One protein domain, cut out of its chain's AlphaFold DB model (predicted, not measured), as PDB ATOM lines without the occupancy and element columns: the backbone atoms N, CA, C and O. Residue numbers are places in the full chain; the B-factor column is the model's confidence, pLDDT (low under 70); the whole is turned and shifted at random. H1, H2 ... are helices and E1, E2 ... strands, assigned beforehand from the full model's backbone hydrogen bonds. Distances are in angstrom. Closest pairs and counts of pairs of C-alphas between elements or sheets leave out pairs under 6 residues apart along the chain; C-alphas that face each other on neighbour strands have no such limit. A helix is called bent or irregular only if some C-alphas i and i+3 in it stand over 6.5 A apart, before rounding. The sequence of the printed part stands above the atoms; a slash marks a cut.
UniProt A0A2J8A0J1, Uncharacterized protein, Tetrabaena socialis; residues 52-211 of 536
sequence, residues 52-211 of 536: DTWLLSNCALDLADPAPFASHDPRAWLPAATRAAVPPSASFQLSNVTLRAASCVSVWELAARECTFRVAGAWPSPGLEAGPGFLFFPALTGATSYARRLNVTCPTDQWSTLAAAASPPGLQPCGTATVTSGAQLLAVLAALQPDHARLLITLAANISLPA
ATOM      1  N   ASP A  52      13.994 117.502 -28.555       71.19
ATOM      2  CA  ASP A  52      15.213 117.458 -27.733       71.19
ATOM      3  C   ASP A  52      15.221 116.215 -26.831       71.19
ATOM      4  O   ASP A  52      14.974 116.280 -25.625       71.19
ATOM      5  N   THR A  53      15.472 115.058 -27.436       76.88
ATOM      6  CA  THR A  53      15.487 113.763 -26.764       76.88
ATOM      7  C   THR A  53      16.924 113.316 -26.588       76.88
ATOM      8  O   THR A  53      17.711 113.273 -27.532       76.88
ATOM      9  N   TRP A  54      17.264 112.980 -25.356       84.50
ATOM     10  CA  TRP A  54      18.582 112.508 -24.967       84.50
ATOM     11  C   TRP A  54      18.489 111.046 -24.550       84.50
ATOM     12  O   TRP A  54      17.543 110.659 -23.868       84.50
ATOM     13  N   LEU A  55      19.464 110.238 -24.954       83.75
ATOM     14  CA  LEU A  55      19.497 108.800 -24.725       83.75
ATOM     15  C   LEU A  55      20.758 108.409 -23.953       83.75
ATOM     16  O   LEU A  55      21.872 108.785 -24.312       83.75
ATOM     17  N   LEU A  56      20.577 107.591 -22.924       86.00
ATOM     18  CA  LEU A  56      21.638 106.876 -22.228       86.00
ATOM     19  C   LEU A  56      21.378 105.378 -22.364       86.00
ATOM     20  O   LEU A  56      20.331 104.890 -21.938       86.00
ATOM     21  N   SER A  57      22.310 104.633 -22.960       86.50
ATOM     22  CA  SER A  57      22.055 103.225 -23.270       86.50
ATOM     23  C   SER A  57      23.242 102.292 -23.083       86.50
ATOM     24  O   SER A  57      24.372 102.695 -23.335       86.50
ATOM     25  N   ASN A  58      22.952 101.030 -22.744       83.75
ATOM     26  CA  ASN A  58      23.899  99.908 -22.671       83.75
ATOM     27  C   ASN A  58      25.084 100.179 -21.738       83.75
ATOM     28  O   ASN A  58      26.240 100.008 -22.117       83.75
ATOM     29  N   CYS A  59      24.792 100.649 -20.528       87.81
ATOM     30  CA  CYS A  59      25.811 101.224 -19.663       87.81
ATOM     31  C   CYS A  59      25.549 100.930 -18.179       87.81
ATOM     32  O   CYS A  59      24.429 100.584 -17.790       87.81
ATOM     33  N   ALA A  60      26.587 101.048 -17.350       90.69
ATOM     34  CA  ALA A  60      26.488 100.868 -15.909       90.69
ATOM     35  C   ALA A  60      27.047 102.097 -15.193       90.69
ATOM     36  O   ALA A  60      28.167 102.514 -15.467       90.69
ATOM     37  N   LEU A  61      26.261 102.656 -14.282       92.62
ATOM     38  CA  LEU A  61      26.593 103.849 -13.511       92.62
ATOM     39  C   LEU A  61      26.376 103.572 -12.029       92.62
ATOM     40  O   LEU A  61      25.607 102.681 -11.667       92.62
ATOM     41  N   ASP A  62      26.997 104.374 -11.177       91.56
ATOM     42  CA  ASP A  62      26.620 104.404  -9.772       91.56
ATOM     43  C   ASP A  62      25.258 105.089  -9.610       91.56
ATOM     44  O   ASP A  62      24.879 105.984 -10.368       91.56
ATOM     45  N   LEU A  63      24.490 104.631  -8.632       89.38
ATOM     46  CA  LEU A  63      23.245 105.266  -8.235       89.38
ATOM     47  C   LEU A  63      23.554 106.605  -7.545       89.38
ATOM     48  O   LEU A  63      24.556 106.729  -6.843       89.38
ATOM     49  N   ALA A  64      22.690 107.607  -7.712       85.12
ATOM     50  CA  ALA A  64      22.799 108.853  -6.955       85.12
ATOM     51  C   ALA A  64      22.820 108.591  -5.436       85.12
ATOM     52  O   ALA A  64      22.045 107.773  -4.941       85.12
ATOM     53  N   ASP A  65      23.663 109.322  -4.706       71.56
ATOM     54  CA  ASP A  65      23.760 109.272  -3.244       71.56
ATOM     55  C   ASP A  65      23.595 110.691  -2.650       71.56
ATOM     56  O   ASP A  65      24.308 111.605  -3.084       71.56
ATOM     57  N   PRO A  66      22.648 110.926  -1.716       69.62
ATOM     58  CA  PRO A  66      21.582 110.009  -1.302       69.62
ATOM     59  C   PRO A  66      20.613 109.729  -2.449       69.62
ATOM     60  O   PRO A  66      20.262 110.620  -3.230       69.62
ATOM     61  N   ALA A  67      20.164 108.480  -2.543       68.00
ATOM     62  CA  ALA A  67      19.277 108.055  -3.611       68.00
ATOM     63  C   ALA A  67      17.894 108.716  -3.456       68.00
ATOM     64  O   ALA A  67      17.219 108.516  -2.444       68.00
ATOM     65  N   PRO A  68      17.428 109.514  -4.436       72.12
ATOM     66  CA  PRO A  68      16.219 110.313  -4.286       72.12
ATOM     67  C   PRO A  68      14.970 109.501  -4.639       72.12
ATOM     68  O   PRO A  68      14.160 109.901  -5.479       72.12
ATOM     69  N   PHE A  69      14.765 108.373  -3.961       70.88
ATOM     70  CA  PHE A  69      13.589 107.518  -4.139       70.88
ATOM     71  C   PHE A  69      12.298 108.129  -3.582       70.88
ATOM     72  O   PHE A  69      11.306 107.437  -3.402       70.88
ATOM     73  N   ALA A  70      12.262 109.432  -3.303       67.31
ATOM     74  CA  ALA A  70      11.005 110.168  -3.234       67.31
ATOM     75  C   ALA A  70      10.419 110.379  -4.644       67.31
ATOM     76  O   ALA A  70       9.201 110.396  -4.820       67.31
ATOM     77  N   SER A  71      11.272 110.466  -5.669       72.81
ATOM     78  CA  SER A  71      10.872 110.583  -7.071       72.81
ATOM     79  C   SER A  71      10.769 109.206  -7.732       72.81
ATOM     80  O   SER A  71      11.564 108.314  -7.440       72.81
ATOM     81  N   HIS A  72       9.781 109.021  -8.609       76.25
ATOM     82  CA  HIS A  72       9.701 107.872  -9.530       76.25
ATOM     83  C   HIS A  72      10.315 108.197 -10.904       76.25
ATOM     84  O   HIS A  72      10.144 107.469 -11.872       76.25
ATOM     85  N   ASP A  73      10.996 109.338 -11.012       84.94
ATOM     86  CA  ASP A  73      11.658 109.757 -12.236       84.94
ATOM     87  C   ASP A  73      13.066 109.135 -12.314       84.94
ATOM     88  O   ASP A  73      13.924 109.523 -11.512       84.94
ATOM     89  N   PRO A  74      13.345 108.206 -13.257       86.12
ATOM     90  CA  PRO A  74      14.646 107.539 -13.334       86.12
ATOM     91  C   PRO A  74      15.800 108.506 -13.590       86.12
ATOM     92  O   PRO A  74      16.932 108.238 -13.192       86.12
ATOM     93  N   ARG A  75      15.530 109.673 -14.185       88.12
ATOM     94  CA  ARG A  75      16.524 110.738 -14.322       88.12
ATOM     95  C   ARG A  75      17.043 111.212 -12.971       88.12
ATOM     96  O   ARG A  75      18.222 111.536 -12.867       88.12
ATOM     97  N   ALA A  76      16.196 111.265 -11.945       88.94
ATOM     98  CA  ALA A  76      16.601 111.692 -10.609       88.94
ATOM     99  C   ALA A  76      17.592 110.712  -9.964       88.94
ATOM    100  O   ALA A  76      18.392 111.128  -9.132       88.94
ATOM    101  N   TRP A  77      17.568 109.440 -10.368       90.12
ATOM    102  CA  TRP A  77      18.387 108.373  -9.792       90.12
ATOM    103  C   TRP A  77      19.828 108.357 -10.322       90.12
ATOM    104  O   TRP A  77      20.664 107.617  -9.811       90.12
ATOM    105  N   LEU A  78      20.131 109.174 -11.332       90.44
ATOM    106  CA  LEU A  78      21.444 109.225 -11.971       90.44
ATOM    107  C   LEU A  78      22.432 110.132 -11.228       90.44
ATOM    108  O   LEU A  78      22.023 111.132 -10.621       90.44
ATOM    109  N   PRO A  79      23.748 109.876 -11.359       89.75
ATOM    110  CA  PRO A  79      24.785 110.752 -10.832       89.75
ATOM    111  C   PRO A  79      24.604 112.206 -11.270       89.75
ATOM    112  O   PRO A  79      24.145 112.497 -12.378       89.75
ATOM    113  N   ALA A  80      25.000 113.148 -10.409       87.62
ATOM    114  CA  ALA A  80      24.865 114.581 -10.682       87.62
ATOM    115  C   ALA A  80      25.537 115.000 -12.002       87.62
ATOM    116  O   ALA A  80      24.950 115.770 -12.759       87.62
ATOM    117  N   ALA A  81      26.710 114.440 -12.315       85.69
ATOM    118  CA  ALA A  81      27.419 114.702 -13.566       85.69
ATOM    119  C   ALA A  81      26.603 114.272 -14.800       85.69
ATOM    120  O   ALA A  81      26.435 115.054 -15.735       85.69
ATOM    121  N   THR A  82      26.016 113.071 -14.776       87.25
ATOM    122  CA  THR A  82      25.162 112.560 -15.860       87.25
ATOM    123  C   THR A  82      23.885 113.387 -16.009       87.25
ATOM    124  O   THR A  82      23.460 113.666 -17.127       87.25
ATOM    125  N   ARG A  83      23.288 113.829 -14.894       87.00
ATOM    126  CA  ARG A  83      22.104 114.704 -14.911       87.00
ATOM    127  C   ARG A  83      22.407 116.084 -15.486       87.00
ATOM    128  O   ARG A  83      21.582 116.605 -16.229       87.00
ATOM    129  N   ALA A  84      23.563 116.656 -15.143       86.25
ATOM    130  CA  ALA A  84      23.995 117.977 -15.598       86.25
ATOM    131  C   ALA A  84      24.353 118.009 -17.092       86.25
ATOM    132  O   ALA A  84      24.241 119.057 -17.722       86.25
ATOM    133  N   ALA A  85      24.735 116.865 -17.669       84.62
ATOM    134  CA  ALA A  85      25.020 116.737 -19.097       84.62
ATOM    135  C   ALA A  85      23.770 116.862 -19.993       84.62
ATOM    136  O   ALA A  85      23.905 117.022 -21.202       84.62
ATOM    137  N   VAL A  86      22.562 116.801 -19.419       82.75
ATOM    138  CA  VAL A  86      21.290 116.874 -20.151       82.75
ATOM    139  C   VAL A  86      20.482 118.081 -19.661       82.75
ATOM    140  O   VAL A  86      20.313 118.240 -18.449       82.75
ATOM    141  N   PRO A  87      19.907 118.918 -20.545       84.06
ATOM    142  CA  PRO A  87      19.052 120.031 -20.129       84.06
ATOM    143  C   PRO A  87      17.825 119.553 -19.331       84.06
ATOM    144  O   PRO A  87      17.217 118.544 -19.697       84.06
ATOM    145  N   PRO A  88      17.420 120.227 -18.240       79.56
ATOM    146  CA  PRO A  88      16.303 119.790 -17.390       79.56
ATOM    147  C   PRO A  88      14.951 119.768 -18.116       79.56
ATOM    148  O   PRO A  88      14.091 118.968 -17.766       79.56
ATOM    149  N   SER A  89      14.781 120.595 -19.150       78.81
ATOM    150  CA  SER A  89      13.586 120.643 -20.000       78.81
ATOM    151  C   SER A  89      13.562 119.589 -21.114       78.81
ATOM    152  O   SER A  89      12.548 119.455 -21.790       78.81
ATOM    153  N   ALA A  90      14.670 118.880 -21.341       79.12
ATOM    154  CA  ALA A  90      14.783 117.893 -22.406       79.12
ATOM    155  C   ALA A  90      14.218 116.533 -21.972       79.12
ATOM    156  O   ALA A  90      14.384 116.124 -20.818       79.12
ATOM    157  N   SER A  91      13.605 115.824 -22.922       79.94
ATOM    158  CA  SER A  91      13.144 114.451 -22.715       79.94
ATOM    159  C   SER A  91      14.349 113.528 -22.576       79.94
ATOM    160  O   SER A  91      15.299 113.622 -23.360       79.94
ATOM    161  N   PHE A  92      14.330 112.642 -21.580       84.06
ATOM    162  CA  PHE A  92      15.456 111.757 -21.306       84.06
ATOM    163  C   PHE A  92      15.059 110.282 -21.326       84.06
ATOM    164  O   PHE A  92      14.120 109.871 -20.649       84.06
ATOM    165  N   GLN A  93      15.779 109.475 -22.098       85.94
ATOM    166  CA  GLN A  93      15.532 108.050 -22.262       85.94
ATOM    167  C   GLN A  93      16.715 107.234 -21.743       85.94
ATOM    168  O   GLN A  93      17.865 107.489 -22.091       85.94
ATOM    169  N   LEU A  94      16.429 106.222 -20.929       86.25
ATOM    170  CA  LEU A  94      17.396 105.233 -20.469       86.25
ATOM    171  C   LEU A  94      17.062 103.883 -21.114       86.25
ATOM    172  O   LEU A  94      15.909 103.459 -21.093       86.25
ATOM    173  N   SER A  95      18.046 103.173 -21.664       83.69
ATOM    174  CA  SER A  95      17.824 101.860 -22.288       83.69
ATOM    175  C   SER A  95      18.927 100.864 -21.942       83.69
ATOM    176  O   SER A  95      20.071 101.064 -22.330       83.69
ATOM    177  N   ASN A  96      18.596  99.747 -21.292       83.94
ATOM    178  CA  ASN A  96      19.581  98.757 -20.823       83.94
ATOM    179  C   ASN A  96      20.648  99.407 -19.919       83.94
ATOM    180  O   ASN A  96      21.849  99.333 -20.191       83.94
ATOM    181  N   VAL A  97      20.201 100.107 -18.877       89.38
ATOM    182  CA  VAL A  97      21.081 100.786 -17.915       89.38
ATOM    183  C   VAL A  97      21.087 100.007 -16.606       89.38
ATOM    184  O   VAL A  97      20.036  99.570 -16.146       89.38
ATOM    185  N   THR A  98      22.261  99.840 -16.000       93.69
ATOM    186  CA  THR A  98      22.401  99.297 -14.641       93.69
ATOM    187  C   THR A  98      22.877 100.390 -13.689       93.69
ATOM    188  O   THR A  98      23.912 101.000 -13.936       93.69
ATOM    189  N   LEU A  99      22.150 100.623 -12.599       93.12
ATOM    190  CA  LEU A  99      22.523 101.538 -11.524       93.12
ATOM    191  C   LEU A  99      23.017 100.740 -10.317       93.12
ATOM    192  O   LEU A  99      22.298  99.887  -9.800       93.12
ATOM    193  N   ARG A 100      24.241 101.014  -9.870       93.00
ATOM    194  CA  ARG A 100      24.881 100.329  -8.742       93.00
ATOM    195  C   ARG A 100      24.758 101.182  -7.492       93.00
ATOM    196  O   ARG A 100      25.351 102.251  -7.399       93.00
ATOM    197  N   ALA A 101      23.978 100.723  -6.528       90.75
ATOM    198  CA  ALA A 101      23.920 101.347  -5.220       90.75
ATOM    199  C   ALA A 101      25.164 100.976  -4.403       90.75
ATOM    200  O   ALA A 101      25.568  99.813  -4.366       90.75
ATOM    201  N   ALA A 102      25.729 101.954  -3.692       87.31
ATOM    202  CA  ALA A 102      26.840 101.729  -2.766       87.31
ATOM    203  C   ALA A 102      26.449 100.832  -1.573       87.31
ATOM    204  O   ALA A 102      27.295 100.151  -0.994       87.31
ATOM    205  N   SER A 103      25.158 100.815  -1.219       87.69
ATOM    206  CA  SER A 103      24.598  99.978  -0.161       87.69
ATOM    207  C   SER A 103      23.264  99.362  -0.570       87.69
ATOM    208  O   SER A 103      22.484  99.964  -1.315       87.69
ATOM    209  N   CYS A 104      22.966  98.180  -0.027       89.94
ATOM    210  CA  CYS A 104      21.661  97.551  -0.194       89.94
ATOM    211  C   CYS A 104      20.515  98.249   0.542       89.94
ATOM    212  O   CYS A 104      19.370  97.963   0.210       89.94
ATOM    213  N   VAL A 105      20.777  99.178   1.472       88.56
ATOM    214  CA  VAL A 105      19.716  99.950   2.154       88.56
ATOM    215  C   VAL A 105      18.852 100.681   1.128       88.56
ATOM    216  O   VAL A 105      17.632 100.553   1.128       88.56
ATOM    217  N   SER A 106      19.498 101.354   0.177       86.62
ATOM    218  CA  SER A 106      18.835 102.087  -0.896       86.62
ATOM    219  C   SER A 106      17.945 101.180  -1.758       86.62
ATOM    220  O   SER A 106      16.792 101.495  -2.041       86.62
ATOM    221  N   VAL A 107      18.464 100.015  -2.152       89.19
ATOM    222  CA  VAL A 107      17.708  99.052  -2.968       89.19
ATOM    223  C   VAL A 107      16.564  98.432  -2.165       89.19
ATOM    224  O   VAL A 107      15.482  98.240  -2.707       89.19
ATOM    225  N   TRP A 108      16.764  98.176  -0.870       87.75
ATOM    226  CA  TRP A 108      15.749  97.647   0.042       87.75
ATOM    227  C   TRP A 108      14.574  98.614   0.228       87.75
ATOM    228  O   TRP A 108      13.413  98.213   0.147       87.75
ATOM    229  N   GLU A 109      14.861  99.900   0.440       85.19
ATOM    230  CA  GLU A 109      13.842 100.948   0.550       85.19
ATOM    231  C   GLU A 109      13.074 101.130  -0.757       85.19
ATOM    232  O   GLU A 109      11.842 101.215  -0.740       85.19
ATOM    233  N   LEU A 110      13.782 101.134  -1.893       84.50
ATOM    234  CA  LEU A 110      13.150 101.181  -3.206       84.50
ATOM    235  C   LEU A 110      12.251  99.955  -3.416       84.50
ATOM    236  O   LEU A 110      11.090 100.126  -3.762       84.50
ATOM    237  N   ALA A 111      12.723  98.742  -3.111       82.62
ATOM    238  CA  ALA A 111      11.935  97.509  -3.185       82.62
ATOM    239  C   ALA A 111      10.643  97.586  -2.363       82.62
ATOM    240  O   ALA A 111       9.551  97.303  -2.856       82.62
ATOM    241  N   ALA A 112      10.760  98.008  -1.101       76.56
ATOM    242  CA  ALA A 112       9.620  98.158  -0.211       76.56
ATOM    243  C   ALA A 112       8.623  99.178  -0.775       76.56
ATOM    244  O   ALA A 112       7.409  98.949  -0.731       76.56
ATOM    245  N   ARG A 113       9.127 100.295  -1.313       75.06
ATOM    246  CA  ARG A 113       8.314 101.340  -1.931       75.06
ATOM    247  C   ARG A 113       7.595 100.816  -3.166       75.06
ATOM    248  O   ARG A 113       6.383 100.976  -3.192       75.06
ATOM    249  N   GLU A 114       8.300 100.194  -4.119       75.12
ATOM    250  CA  GLU A 114       7.781  99.662  -5.405       75.12
ATOM    251  C   GLU A 114       6.625  98.679  -5.230       75.12
ATOM    252  O   GLU A 114       5.722  98.598  -6.060       75.12
ATOM    253  N   CYS A 115       6.576  98.020  -4.077       65.12
ATOM    254  CA  CYS A 115       5.515  97.079  -3.740       65.12
ATOM    255  C   CYS A 115       4.496  97.641  -2.741       65.12
ATOM    256  O   CYS A 115       3.654  96.909  -2.226       65.12
ATOM    257  N   THR A 116       4.544  98.951  -2.474       57.31
ATOM    258  CA  THR A 116       3.506  99.689  -1.744       57.31
ATOM    259  C   THR A 116       2.577 100.370  -2.735       57.31
ATOM    260  O   THR A 116       2.995 101.248  -3.488       57.31
ATOM    261  N   PHE A 117       1.290 100.040  -2.685       44.44
ATOM    262  CA  PHE A 117       0.295 100.747  -3.480       44.44
ATOM    263  C   PHE A 117       0.172 102.205  -3.011       44.44
ATOM    264  O   PHE A 117      -0.183 102.478  -1.863       44.44
ATOM    265  N   ARG A 118       0.460 103.155  -3.904       43.91
ATOM    266  CA  ARG A 118       0.117 104.571  -3.737       43.91
ATOM    267  C   ARG A 118      -0.855 104.948  -4.843       43.91
ATOM    268  O   ARG A 118      -0.647 104.568  -5.989       43.91
ATOM    269  N   VAL A 119      -1.892 105.707  -4.499       33.72
ATOM    270  CA  VAL A 119      -2.869 106.241  -5.459       33.72
ATOM    271  C   VAL A 119      -2.162 107.275  -6.346       33.72
ATOM    272  O   VAL A 119      -2.158 108.467  -6.056       33.72
ATOM    273  N   ALA A 120      -1.477 106.811  -7.386       34.47
ATOM    274  CA  ALA A 120      -0.806 107.625  -8.386       34.47
ATOM    275  C   ALA A 120      -0.999 106.958  -9.753       34.47
ATOM    276  O   ALA A 120      -0.751 105.767  -9.897       34.47
ATOM    277  N   GLY A 121      -1.428 107.721 -10.762       38.84
ATOM    278  CA  GLY A 121      -1.835 107.199 -12.079       38.84
ATOM    279  C   GLY A 121      -0.734 106.565 -12.944       38.84
ATOM    280  O   GLY A 121      -0.984 106.273 -14.104       38.84
ATOM    281  N   ALA A 122       0.476 106.374 -12.412       44.75
ATOM    282  CA  ALA A 122       1.636 105.809 -13.112       44.75
ATOM    283  C   ALA A 122       2.334 104.690 -12.311       44.75
ATOM    284  O   ALA A 122       3.472 104.331 -12.607       44.75
ATOM    285  N   TRP A 123       1.675 104.179 -11.268       48.78
ATOM    286  CA  TRP A 123       2.203 103.188 -10.334       48.78
ATOM    287  C   TRP A 123       1.261 102.001 -10.201       48.78
ATOM    288  O   TRP A 123       0.052 102.231 -10.111       48.78
ATOM    289  N   PRO A 124       1.766 100.761 -10.075       54.22
ATOM    290  CA  PRO A 124       3.150 100.269 -10.106       54.22
ATOM    291  C   PRO A 124       3.730 100.084 -11.523       54.22
ATOM    292  O   PRO A 124       3.009 100.079 -12.521       54.22
ATOM    293  N   SER A 125       5.050  99.883 -11.597       61.94
ATOM    294  CA  SER A 125       5.767  99.598 -12.848       61.94
ATOM    295  C   SER A 125       5.372  98.230 -13.441       61.94
ATOM    296  O   SER A 125       5.549  97.205 -12.775       61.94
ATOM    297  N   PRO A 126       4.865  98.161 -14.690       58.84
ATOM    298  CA  PRO A 126       4.475  96.896 -15.308       58.84
ATOM    299  C   PRO A 126       5.647  95.921 -15.454       58.84
ATOM    300  O   PRO A 126       6.680  96.255 -16.037       58.84
ATOM    301  N   GLY A 127       5.458  94.689 -14.971       65.44
ATOM    302  CA  GLY A 127       6.459  93.625 -15.073       65.44
ATOM    303  C   GLY A 127       7.685  93.822 -14.181       65.44
ATOM    304  O   GLY A 127       8.722  93.242 -14.477       65.44
ATOM    305  N   LEU A 128       7.592  94.644 -13.127       74.12
ATOM    306  CA  LEU A 128       8.647  94.773 -12.122       74.12
ATOM    307  C   LEU A 128       9.087  93.394 -11.613       74.12
ATOM    308  O   LEU A 128       8.253  92.571 -11.230       74.12
ATOM    309  N   GLU A 129      10.399  93.194 -11.546       83.31
ATOM    310  CA  GLU A 129      11.019  92.028 -10.928       83.31
ATOM    311  C   GLU A 129      11.901  92.480  -9.758       83.31
ATOM    312  O   GLU A 129      12.754  93.354  -9.906       83.31
ATOM    313  N   ALA A 130      11.700  91.892  -8.583       83.62
ATOM    314  CA  ALA A 130      12.463  92.164  -7.375       83.62
ATOM    315  C   ALA A 130      13.014  90.860  -6.795       83.62
ATOM    316  O   ALA A 130      12.338  89.829  -6.776       83.62
ATOM    317  N   GLY A 131      14.240  90.925  -6.286       84.75
ATOM    318  CA  GLY A 131      14.867  89.817  -5.585       84.75
ATOM    319  C   GLY A 131      16.061  90.265  -4.746       84.75
ATOM    320  O   GLY A 131      16.309  91.465  -4.600       84.75
ATOM    321  N   PRO A 132      16.814  89.313  -4.168       85.81
ATOM    322  CA  PRO A 132      17.909  89.637  -3.268       85.81
ATOM    323  C   PRO A 132      18.989  90.499  -3.929       85.81
ATOM    324  O   PRO A 132      19.746  90.031  -4.776       85.81
ATOM    325  N   GLY A 133      19.060  91.765  -3.523       87.75
ATOM    326  CA  GLY A 133      20.068  92.715  -3.985       87.75
ATOM    327  C   GLY A 133      19.819  93.320  -5.366       87.75
ATOM    328  O   GLY A 133      20.724  93.967  -5.897       87.75
ATOM    329  N   PHE A 134      18.629  93.137  -5.953       91.25
ATOM    330  CA  PHE A 134      18.304  93.728  -7.251       91.25
ATOM    331  C   PHE A 134      16.825  94.099  -7.420       91.25
ATOM    332  O   PHE A 134      15.927  93.430  -6.906       91.25
ATOM    333  N   LEU A 135      16.596  95.141  -8.221       90.38
ATOM    334  CA  LEU A 135      15.309  95.525  -8.788       90.38
ATOM    335  C   LEU A 135      15.450  95.735 -10.293       90.38
ATOM    336  O   LEU A 135      16.278  96.528 -10.740       90.38
ATOM    337  N   PHE A 136      14.602  95.076 -11.068       88.88
ATOM    338  CA  PHE A 136      14.565  95.198 -12.512       88.88
ATOM    339  C   PHE A 136      13.231  95.773 -12.985       88.88
ATOM    340  O   PHE A 136      12.157  95.237 -12.722       88.88
ATOM    341  N   PHE A 137      13.328  96.866 -13.738       85.88
ATOM    342  CA  PHE A 137      12.216  97.572 -14.351       85.88
ATOM    343  C   PHE A 137      12.255  97.351 -15.872       85.88
ATOM    344  O   PHE A 137      13.099  97.942 -16.563       85.88
ATOM    345  N   PRO A 138      11.342  96.546 -16.448       75.12
ATOM    346  CA  PRO A 138      11.252  96.399 -17.901       75.12
ATOM    347  C   PRO A 138      10.926  97.724 -18.591       75.12
ATOM    348  O   PRO A 138      11.493  98.028 -19.645       75.12
ATOM    349  N   ALA A 139      10.043  98.509 -17.972       73.62
ATOM    350  CA  ALA A 139       9.701  99.867 -18.351       73.62
ATOM    351  C   ALA A 139       9.371 100.687 -17.097       73.62
ATOM    352  O   ALA A 139       8.730 100.184 -16.176       73.62
ATOM    353  N   LEU A 140       9.798 101.944 -17.079       76.94
ATOM    354  CA  LEU A 140       9.585 102.875 -15.979       76.94
ATOM    355  C   LEU A 140       9.354 104.272 -16.552       76.94
ATOM    356  O   LEU A 140      10.195 104.786 -17.290       76.94
ATOM    357  N   THR A 141       8.224 104.887 -16.209       76.69
ATOM    358  CA  THR A 141       7.865 106.224 -16.697       76.69
ATOM    359  C   THR A 141       7.930 107.231 -15.555       76.69
ATOM    360  O   THR A 141       7.222 107.108 -14.553       76.69
ATOM    361  N   GLY A 142       8.810 108.215 -15.714       75.81
ATOM    362  CA  GLY A 142       8.954 109.378 -14.851       75.81
ATOM    363  C   GLY A 142       8.219 110.601 -15.393       75.81
ATOM    364  O   GLY A 142       7.628 110.572 -16.468       75.81
ATOM    365  N   ALA A 143       8.295 111.710 -14.656       77.00
ATOM    366  CA  ALA A 143       7.702 112.976 -15.084       77.00
ATOM    367  C   ALA A 143       8.432 113.587 -16.292       77.00
ATOM    368  O   ALA A 143       7.808 114.212 -17.144       77.00
ATOM    369  N   THR A 144       9.755 113.415 -16.359       76.56
ATOM    370  CA  THR A 144      10.618 114.014 -17.395       76.56
ATOM    371  C   THR A 144      11.479 112.994 -18.134       76.56
ATOM    372  O   THR A 144      12.253 113.352 -19.026       76.56
ATOM    373  N   SER A 145      11.377 111.716 -17.767       83.31
ATOM    374  CA  SER A 145      12.187 110.665 -18.363       83.31
ATOM    375  C   SER A 145      11.470 109.328 -18.447       83.31
ATOM    376  O   SER A 145      10.466 109.083 -17.780       83.31
ATOM    377  N   TYR A 146      12.007 108.459 -19.287       83.44
ATOM    378  CA  TYR A 146      11.529 107.106 -19.502       83.44
ATOM    379  C   TYR A 146      12.713 106.147 -19.459       83.44
ATOM    380  O   TYR A 146      13.766 106.433 -20.027       83.44
ATOM    381  N   ALA A 147      12.553 104.996 -18.818       78.88
ATOM    382  CA  ALA A 147      13.558 103.950 -18.817       78.88
ATOM    383  C   ALA A 147      12.988 102.630 -19.337       78.88
ATOM    384  O   ALA A 147      11.866 102.248 -19.014       78.88
ATOM    385  N   ARG A 148      13.792 101.911 -20.120       82.44
ATOM    386  CA  ARG A 148      13.535 100.550 -20.587       82.44
ATOM    387  C   ARG A 148      14.664  99.640 -20.126       82.44
ATOM    388  O   ARG A 148      15.831  99.942 -20.373       82.44
ATOM    389  N   ARG A 149      14.316  98.498 -19.528       80.50
ATOM    390  CA  ARG A 149      15.272  97.510 -18.996       80.50
ATOM    391  C   ARG A 149      16.293  98.172 -18.065       80.50
ATOM    392  O   ARG A 149      17.501  98.107 -18.295       80.50
ATOM    393  N   LEU A 150      15.785  98.874 -17.060       86.31
ATOM    394  CA  LEU A 150      16.587  99.498 -16.017       86.31
ATOM    395  C   LEU A 150      16.797  98.489 -14.892       86.31
ATOM    396  O   LEU A 150      15.833  97.952 -14.356       86.31
ATOM    397  N   ASN A 151      18.048  98.246 -14.532       92.81
ATOM    398  CA  ASN A 151      18.411  97.386 -13.417       92.81
ATOM    399  C   ASN A 151      19.016  98.237 -12.299       92.81
ATOM    400  O   ASN A 151      19.851  99.094 -12.570       92.81
ATOM    401  N   VAL A 152      18.622  98.002 -11.054       92.75
ATOM    402  CA  VAL A 152      19.197  98.638  -9.866       92.75
ATOM    403  C   VAL A 152      19.736  97.532  -8.974       92.75
ATOM    404  O   VAL A 152      18.980  96.655  -8.569       92.75
ATOM    405  N   THR A 153      21.032  97.546  -8.677       94.00
ATOM    406  CA  THR A 153      21.701  96.465  -7.938       94.00
ATOM    407  C   THR A 153      22.517  96.988  -6.764       94.00
ATOM    408  O   THR A 153      22.906  98.153  -6.733       94.00
ATOM    409  N   CYS A 154      22.795  96.121  -5.793       91.75
ATOM    410  CA  CYS A 154      23.713  96.383  -4.684       91.75
ATOM    411  C   CYS A 154      24.595  95.151  -4.385       91.75
ATOM    412  O   CYS A 154      24.312  94.060  -4.890       91.75
ATOM    413  N   PRO A 155      25.661  95.294  -3.574       88.31
ATOM    414  CA  PRO A 155      26.474  94.166  -3.116       88.31
ATOM    415  C   PRO A 155      25.651  93.166  -2.285       88.31
ATOM    416  O   PRO A 155      25.141  93.494  -1.215       88.31
ATOM    417  N   THR A 156      25.487  91.937  -2.782       78.31
ATOM    418  CA  THR A 156      24.548  90.943  -2.224       78.31
ATOM    419  C   THR A 156      24.881  90.486  -0.799       78.31
ATOM    420  O   THR A 156      23.996  90.004  -0.093       78.31
ATOM    421  N   ASP A 157      26.118  90.677  -0.345       83.50
ATOM    422  CA  ASP A 157      26.592  90.385   1.012       83.50
ATOM    423  C   ASP A 157      25.906  91.244   2.087       83.50
ATOM    424  O   ASP A 157      25.704  90.790   3.214       83.50
ATOM    425  N   GLN A 158      25.468  92.456   1.737       86.94
ATOM    426  CA  GLN A 158      24.751  93.340   2.662       86.94
ATOM    427  C   GLN A 158      23.263  92.988   2.793       86.94
ATOM    428  O   GLN A 158      22.615  93.354   3.774       86.94
ATOM    429  N   TRP A 159      22.703  92.274   1.814       86.38
ATOM    430  CA  TRP A 159      21.262  92.049   1.713       86.38
ATOM    431  C   TRP A 159      20.714  91.119   2.801       86.38
ATOM    432  O   TRP A 159      19.668  91.387   3.389       86.38
ATOM    433  N   SER A 160      21.430  90.036   3.113       83.12
ATOM    434  CA  SER A 160      21.035  89.089   4.167       83.12
ATOM    435  C   SER A 160      21.017  89.737   5.554       83.12
ATOM    436  O   SER A 160      20.132  89.450   6.358       83.12
ATOM    437  N   THR A 161      21.951  90.657   5.809       85.69
ATOM    438  CA  THR A 161      22.016  91.434   7.055       85.69
ATOM    439  C   THR A 161      20.792  92.337   7.204       85.69
ATOM    440  O   THR A 161      20.205  92.404   8.282       85.69
ATOM    441  N   LEU A 162      20.357  92.982   6.115       83.38
ATOM    442  CA  LEU A 162      19.136  93.794   6.106       83.38
ATOM    443  C   LEU A 162      17.883  92.945   6.315       83.38
ATOM    444  O   LEU A 162      17.025  93.326   7.105       83.38
ATOM    445  N   ALA A 163      17.813  91.768   5.689       80.62
ATOM    446  CA  ALA A 163      16.711  90.838   5.913       80.62
ATOM    447  C   ALA A 163      16.629  90.383   7.373       80.62
ATOM    448  O   ALA A 163      15.546  90.380   7.951       80.62
ATOM    449  N   ALA A 164      17.760  90.068   8.007       82.56
ATOM    450  CA  ALA A 164      17.796  89.707   9.423       82.56
ATOM    451  C   ALA A 164      17.370  90.862  10.352       82.56
ATOM    452  O   ALA A 164      16.784  90.609  11.402       82.56
ATOM    453  N   ALA A 165      17.641  92.112   9.966       78.69
ATOM    454  CA  ALA A 165      17.293  93.312  10.730       78.69
ATOM    455  C   ALA A 165      15.887  93.874  10.429       78.69
ATOM    456  O   ALA A 165      15.459  94.827  11.083       78.69
ATOM    457  N   ALA A 166      15.175  93.325   9.439       70.69
ATOM    458  CA  ALA A 166      13.850  93.784   9.040       70.69
ATOM    459  C   ALA A 166      12.793  93.540  10.134       70.69
ATOM    460  O   ALA A 166      12.994  92.775  11.075       70.69
ATOM    461  N   SER A 167      11.632  94.180  10.002       54.28
ATOM    462  CA  SER A 167      10.471  93.933  10.861       54.28
ATOM    463  C   SER A 167       9.254  93.610   9.990       54.28
ATOM    464  O   SER A 167       8.755  94.524   9.328       54.28
ATOM    465  N   PRO A 168       8.749  92.360   9.983       56.75
ATOM    466  CA  PRO A 168       9.248  91.183  10.714       56.75
ATOM    467  C   PRO A 168      10.656  90.721  10.272       56.75
ATOM    468  O   PRO A 168      10.963  90.818   9.081       56.75
ATOM    469  N   PRO A 169      11.492  90.183  11.185       65.81
ATOM    470  CA  PRO A 169      12.823  89.677  10.844       65.81
ATOM    471  C   PRO A 169      12.770  88.530   9.840       65.81
ATOM    472  O   PRO A 169      11.911  87.654   9.925       65.81
ATOM    473  N   GLY A 170      13.721  88.517   8.911       67.25
ATOM    474  CA  GLY A 170      13.875  87.482   7.891       67.25
ATOM    475  C   GLY A 170      13.016  87.678   6.642       67.25
ATOM    476  O   GLY A 170      13.228  86.961   5.668       67.25
ATOM    477  N   LEU A 171      12.094  88.649   6.628       65.81
ATOM    478  CA  LEU A 171      11.253  88.901   5.460       65.81
ATOM    479  C   LEU A 171      11.918  89.848   4.466       65.81
ATOM    480  O   LEU A 171      12.407  90.923   4.811       65.81
ATOM    481  N   GLN A 172      11.850  89.461   3.199       75.19
ATOM    482  CA  GLN A 172      12.194  90.295   2.060       75.19
ATOM    483  C   GLN A 172      11.182  91.441   1.898       75.19
ATOM    484  O   GLN A 172       9.990  91.250   2.153       75.19
ATOM    485  N   PRO A 173      11.600  92.633   1.438       67.56
ATOM    486  CA  PRO A 173      10.732  93.811   1.402       67.56
ATOM    487  C   PRO A 173       9.648  93.707   0.327       67.56
ATOM    488  O   PRO A 173       8.561  94.260   0.491       67.56
ATOM    489  N   CYS A 174       9.942  93.000  -0.766       73.62
ATOM    490  CA  CYS A 174       9.017  92.761  -1.857       73.62
ATOM    491  C   CYS A 174       9.307  91.445  -2.576       73.62
ATOM    492  O   CYS A 174      10.458  91.172  -2.909       73.62
ATOM    493  N   GLY A 175       8.254  90.671  -2.848       70.94
ATOM    494  CA  GLY A 175       8.260  89.557  -3.791       70.94
ATOM    495  C   GLY A 175       7.430  89.892  -5.024       70.94
ATOM    496  O   GLY A 175       6.278  90.313  -4.912       70.94
ATOM    497  N   THR A 176       7.998  89.683  -6.204       71.69
ATOM    498  CA  THR A 176       7.301  89.887  -7.479       71.69
ATOM    499  C   THR A 176       7.129  88.576  -8.216       71.69
ATOM    500  O   THR A 176       8.016  87.724  -8.184       71.69
ATOM    501  N   ALA A 177       6.041  88.438  -8.962       66.88
ATOM    502  CA  ALA A 177       5.895  87.340  -9.905       66.88
ATOM    503  C   ALA A 177       5.013  87.748 -11.075       66.88
ATOM    504  O   ALA A 177       4.038  88.475 -10.893       66.88
ATOM    505  N   THR A 178       5.316  87.213 -12.255       68.19
ATOM    506  CA  THR A 178       4.380  87.217 -13.376       68.19
ATOM    507  C   THR A 178       3.751  85.838 -13.476       68.19
ATOM    508  O   THR A 178       4.457  84.837 -13.563       68.19
ATOM    509  N   VAL A 179       2.426  85.780 -13.451       59.03
ATOM    510  CA  VAL A 179       1.672  84.529 -13.586       59.03
ATOM    511  C   VAL A 179       0.867  84.554 -14.872       59.03
ATOM    512  O   VAL A 179       0.502  85.623 -15.347       59.03
ATOM    513  N   THR A 180       0.594  83.381 -15.439       55.88
ATOM    514  CA  THR A 180      -0.203  83.187 -16.660       55.88
ATOM    515  C   THR A 180      -1.405  82.265 -16.450       55.88
ATOM    516  O   THR A 180      -2.178  82.045 -17.379       55.88
ATOM    517  N   SER A 181      -1.617  81.748 -15.233       50.38
ATOM    518  CA  SER A 181      -2.802  80.957 -14.876       50.38
ATOM    519  C   SER A 181      -3.165  81.063 -13.392       50.38
ATOM    520  O   SER A 181      -2.339  81.428 -12.553       50.38
ATOM    521  N   GLY A 182      -4.401  80.689 -13.042       51.38
ATOM    522  CA  GLY A 182      -4.855  80.642 -11.651       51.38
ATOM    523  C   GLY A 182      -4.081  79.638 -10.787       51.38
ATOM    524  O   GLY A 182      -3.783  79.915  -9.629       51.38
ATOM    525  N   ALA A 183      -3.679  78.496 -11.353       52.59
ATOM    526  CA  ALA A 183      -2.839  77.520 -10.654       52.59
ATOM    527  C   ALA A 183      -1.442  78.083 -10.346       52.59
ATOM    528  O   ALA A 183      -0.923  77.882  -9.249       52.59
ATOM    529  N   GLN A 184      -0.856  78.837 -11.283       58.03
ATOM    530  CA  GLN A 184       0.410  79.532 -11.046       58.03
ATOM    531  C   GLN A 184       0.272  80.624  -9.987       58.03
ATOM    532  O   GLN A 184       1.167  80.760  -9.166       58.03
ATOM    533  N   LEU A 185      -0.849  81.354  -9.955       57.84
ATOM    534  CA  LEU A 185      -1.123  82.326  -8.895       57.84
ATOM    535  C   LEU A 185      -1.090  81.674  -7.507       57.84
ATOM    536  O   LEU A 185      -0.424  82.186  -6.614       57.84
ATOM    537  N   LEU A 186      -1.752  80.527  -7.328       54.09
ATOM    538  CA  LEU A 186      -1.730  79.812  -6.046       54.09
ATOM    539  C   LEU A 186      -0.337  79.297  -5.690       54.09
ATOM    540  O   LEU A 186       0.070  79.414  -4.538       54.09
ATOM    541  N   ALA A 187       0.396  78.758  -6.666       61.81
ATOM    542  CA  ALA A 187       1.762  78.291  -6.456       61.81
ATOM    543  C   ALA A 187       2.700  79.443  -6.059       61.81
ATOM    544  O   ALA A 187       3.478  79.306  -5.121       61.81
ATOM    545  N   VAL A 188       2.584  80.592  -6.726       62.22
ATOM    546  CA  VAL A 188       3.346  81.810  -6.424       62.22
ATOM    547  C   VAL A 188       3.005  82.352  -5.042       62.22
ATOM    548  O   VAL A 188       3.911  82.704  -4.294       62.22
ATOM    549  N   LEU A 189       1.724  82.397  -4.677       57.66
ATOM    550  CA  LEU A 189       1.312  82.835  -3.344       57.66
ATOM    551  C   LEU A 189       1.877  81.907  -2.267       57.66
ATOM    552  O   LEU A 189       2.523  82.387  -1.343       57.66
ATOM    553  N   ALA A 190       1.736  80.590  -2.434       59.12
ATOM    554  CA  ALA A 190       2.300  79.615  -1.506       59.12
ATOM    555  C   ALA A 190       3.832  79.725  -1.383       59.12
ATOM    556  O   ALA A 190       4.370  79.508  -0.301       59.12
ATOM    557  N   ALA A 191       4.524  80.070  -2.473       69.75
ATOM    558  CA  ALA A 191       5.977  80.189  -2.493       69.75
ATOM    559  C   ALA A 191       6.486  81.506  -1.889       69.75
ATOM    560  O   ALA A 191       7.496  81.506  -1.197       69.75
ATOM    561  N   LEU A 192       5.821  82.634  -2.161       65.00
ATOM    562  CA  LEU A 192       6.339  83.956  -1.797       65.00
ATOM    563  C   LEU A 192       5.799  84.480  -0.461       65.00
ATOM    564  O   LEU A 192       6.514  85.208   0.224       65.00
ATOM    565  N   GLN A 193       4.570  84.125  -0.067       61.00
ATOM    566  CA  GLN A 193       3.949  84.614   1.175       61.00
ATOM    567  C   GLN A 193       4.744  84.324   2.466       61.00
ATOM    568  O   GLN A 193       4.684  85.164   3.366       61.00
ATOM    569  N   PRO A 194       5.460  83.188   2.618       59.53
ATOM    570  CA  PRO A 194       6.206  82.916   3.848       59.53
ATOM    571  C   PRO A 194       7.364  83.890   4.090       59.53
ATOM    572  O   PRO A 194       7.594  84.278   5.234       59.53
ATOM    573  N   ASP A 195       8.033  84.320   3.015       66.94
ATOM    574  CA  ASP A 195       9.355  84.956   3.079       66.94
ATOM    575  C   ASP A 195       9.355  86.440   2.680       66.94
ATOM    576  O   ASP A 195      10.401  87.088   2.706       66.94
ATOM    577  N   HIS A 196       8.201  87.009   2.315       68.25
ATOM    578  CA  HIS A 196       8.095  88.397   1.858       68.25
ATOM    579  C   HIS A 196       7.091  89.200   2.688       68.25
ATOM    580  O   HIS A 196       6.008  88.731   3.032       68.25
ATOM    581  N   ALA A 197       7.442  90.453   2.971       62.34
ATOM    582  CA  ALA A 197       6.584  91.408   3.661       62.34
ATOM    583  C   ALA A 197       5.482  91.973   2.752       62.34
ATOM    584  O   ALA A 197       4.445  92.411   3.246       62.34
ATOM    585  N   ARG A 198       5.708  92.007   1.431       63.47
ATOM    586  CA  ARG A 198       4.768  92.517   0.419       63.47
ATOM    587  C   ARG A 198       4.890  91.709  -0.859       63.47
ATOM    588  O   ARG A 198       5.999  91.337  -1.238       63.47
ATOM    589  N   LEU A 199       3.771  91.493  -1.542       58.50
ATOM    590  CA  LEU A 199       3.739  90.817  -2.837       58.50
ATOM    591  C   LEU A 199       3.156  91.732  -3.912       58.50
ATOM    592  O   LEU A 199       2.070  92.277  -3.724       58.50
ATOM    593  N   LEU A 200       3.857  91.843  -5.040       61.62
ATOM    594  CA  LEU A 200       3.373  92.468  -6.267       61.62
ATOM    595  C   LEU A 200       3.277  91.401  -7.363       61.62
ATOM    596  O   LEU A 200       4.271  91.014  -7.975       61.62
ATOM    597  N   ILE A 201       2.069  90.907  -7.616       58.81
ATOM    598  CA  ILE A 201       1.844  89.859  -8.618       58.81
ATOM    599  C   ILE A 201       1.290  90.488  -9.892       58.81
ATOM    600  O   ILE A 201       0.186  91.026  -9.883       58.81
ATOM    601  N   THR A 202       2.046  90.388 -10.984       58.19
ATOM    602  CA  THR A 202       1.610  90.765 -12.330       58.19
ATOM    603  C   THR A 202       0.827  89.609 -12.941       58.19
ATOM    604  O   THR A 202       1.349  88.518 -13.169       58.19
ATOM    605  N   LEU A 203      -0.446  89.846 -13.233       53.22
ATOM    606  CA  LEU A 203      -1.259  88.913 -14.002       53.22
ATOM    607  C   LEU A 203      -0.996  89.143 -15.494       53.22
ATOM    608  O   LEU A 203      -1.193  90.257 -15.986       53.22
ATOM    609  N   ALA A 204      -0.590  88.106 -16.225       49.16
ATOM    610  CA  ALA A 204      -0.694  88.135 -17.676       49.16
ATOM    611  C   ALA A 204      -2.164  88.341 -18.062       49.16
ATOM    612  O   ALA A 204      -3.077  87.867 -17.377       49.16
ATOM    613  N   ALA A 205      -2.399  89.075 -19.147       37.91
ATOM    614  CA  ALA A 205      -3.745  89.265 -19.651       37.91
ATOM    615  C   ALA A 205      -4.403  87.885 -19.863       37.91
ATOM    616  O   ALA A 205      -3.782  86.993 -20.439       37.91
ATOM    617  N   ASN A 206      -5.647  87.716 -19.393       41.47
ATOM    618  CA  ASN A 206      -6.496  86.523 -19.586       41.47
ATOM    619  C   ASN A 206      -6.420  85.384 -18.548       41.47
ATOM    620  O   ASN A 206      -6.711  84.236 -18.882       41.47
ATOM    621  N   ILE A 207      -6.099  85.670 -17.284       38.06
ATOM    622  CA  ILE A 207      -6.126  84.650 -16.219       38.06
ATOM    623  C   ILE A 207      -7.516  84.532 -15.592       38.06
ATOM    624  O   ILE A 207      -8.035  85.485 -15.011       38.06
ATOM    625  N   SER A 208      -8.086  83.329 -15.633       38.53
ATOM    626  CA  SER A 208      -9.188  82.924 -14.761       38.53
ATOM    627  C   SER A 208      -8.648  82.600 -13.365       38.53
ATOM    628  O   SER A 208      -7.707  81.816 -13.201       38.53
ATOM    629  N   LEU A 209      -9.224  83.236 -12.341       38.69
ATOM    630  CA  LEU A 209      -8.898  82.912 -10.954       38.69
ATOM    631  C   LEU A 209      -9.361  81.478 -10.649       38.69
ATOM    632  O   LEU A 209     -10.427  81.066 -11.114       38.69
ATOM    633  N   PRO A 210      -8.571  80.703  -9.894       34.81
ATOM    634  CA  PRO A 210      -8.948  79.344  -9.545       34.81
ATOM    635  C   PRO A 210     -10.160  79.359  -8.605       34.81
ATOM    636  O   PRO A 210     -10.332  80.277  -7.809       34.81
ATOM    637  N   ALA A 211     -10.987  78.314  -8.666       35.22
ATOM    638  CA  ALA A 211     -12.157  78.166  -7.793       35.22
ATOM    639  C   ALA A 211     -11.796  77.877  -6.318       35.22
ATOM    640  O   ALA A 211     -12.672  77.866  -5.456       35.22
TER     641      ALA A 211
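What this domain is: This is residues 52 to 211 of the 536 residues of an uncharacterized protein of Tetrabaena socialis (UniProt A0A2J8A0J1). A twisted five-stranded sheet, whose strands E1, E2, E5 and E4 bend sharply by 77 to 89 degrees, makes the main body, with H1 and H3 over one of its faces. Beside its edge strand E3 stands a small second lobe, the parallel pair E6 and E7 with H5 packed on it; H2 and H4 lie off the main sheet. The printed part has 160 residues with five named helices and seven named strands, in the order E1 H1 H2 E2 H3 E3 E4 E5 H4 E6 H5 E7. The main sheet runs E1 E2 E5 E4 E3 and is mixed; the class is mixed, helices and strands. The whole is compact, with a radius of gyration of the C-alphas of 16.6 A and spans of 53 by 38 by 28 A.

How they stand to each other: In the largest sheet, E1, residues 53 to 62, and E2, residues 91 to 100, are parallel, with N 56 and O 93 2.8 A apart, within hydrogen-bond range. E2 and E5, residues 145 to 153, are parallel, with N 148 and O 94 at 2.8 A. E5 and E4, residues 134 to 141, form an antiparallel hairpin, with N 135 and O 152 at 2.8 A. E4 and E3, residues 129 to 131, form another, with N 136 and O 129 at 2.8 A; E3 E4 E5 is a meander, each strand the antiparallel neighbour of the one before. H1, residues 74 to 77, is on the sheet at a height over the sheet of 5.9 A, its closest C-alpha pair with E5 being Arg 75 and Ser 145, 5.9 A apart. H3, residues 104 to 114, is on the same face, at a height over the sheet of 8.7 A, in two layers, a helix on one face of a sheet. It runs slantwise to the strands, at 47 degrees to E4 on the local plane. H2, residues 80 to 84, is not on the sheet and is close to but not clearly touching H1. Two parallel neighbour strands with helices between make a strand-helix-strand unit in E1, H1 H2, E2, with a right-handed crossover. E2, H3, E3 is a split unit, with E5 and E4 between its strands, also right-handed. H4, residues 157 to 165, touches H3 at a steep tilt of 61 degrees, the same way; the closest C-alphas, of Cys 104 and Trp 159, are 5.8 A apart. Outward from E3, the C-alphas of Glu 129 and Thr 176 are 5.5 A apart, the closest of E3 and E6, residues 175 to 179. E6 and E7, residues 199 to 203, are parallel, with N 202 and O 177 at 2.8 A. With H5, residues 182 to 192, they make a third right-handed unit; the closest C-alphas of E6 and H5, of Val 179 and Leu 185, are 5.9 A apart. Every O i to N i+4 pair is within hydrogen-bond range in H2, H3 and H5, 4 of 5 are in H4, and H1 is too short for one.

Where its parts are: E1 begins at C-alpha 53, (15.487, 113.763, -26.764), and measures 22.4 A; E2 measures 23.1 A, E5 20.0 A and E4 18.8 A. H3 measures 15.0 A, and H5 15.3 A. H4 is irregular, but only just: C-alphas 157 and 160 are 6.52 A apart. E7 ends at C-alpha 203, (-1.259, 88.913, -14.002).

The domain as a whole: The two C-alphas farthest apart, of Ala 85 and Ala 211, are 54.8 A apart. The printed part has no cut. The links E1 to H1 and H3 to E3 are long. The mean pLDDT of the printed part is 73.6; residues 115 to 127 and 177 to 211 are among those under 70.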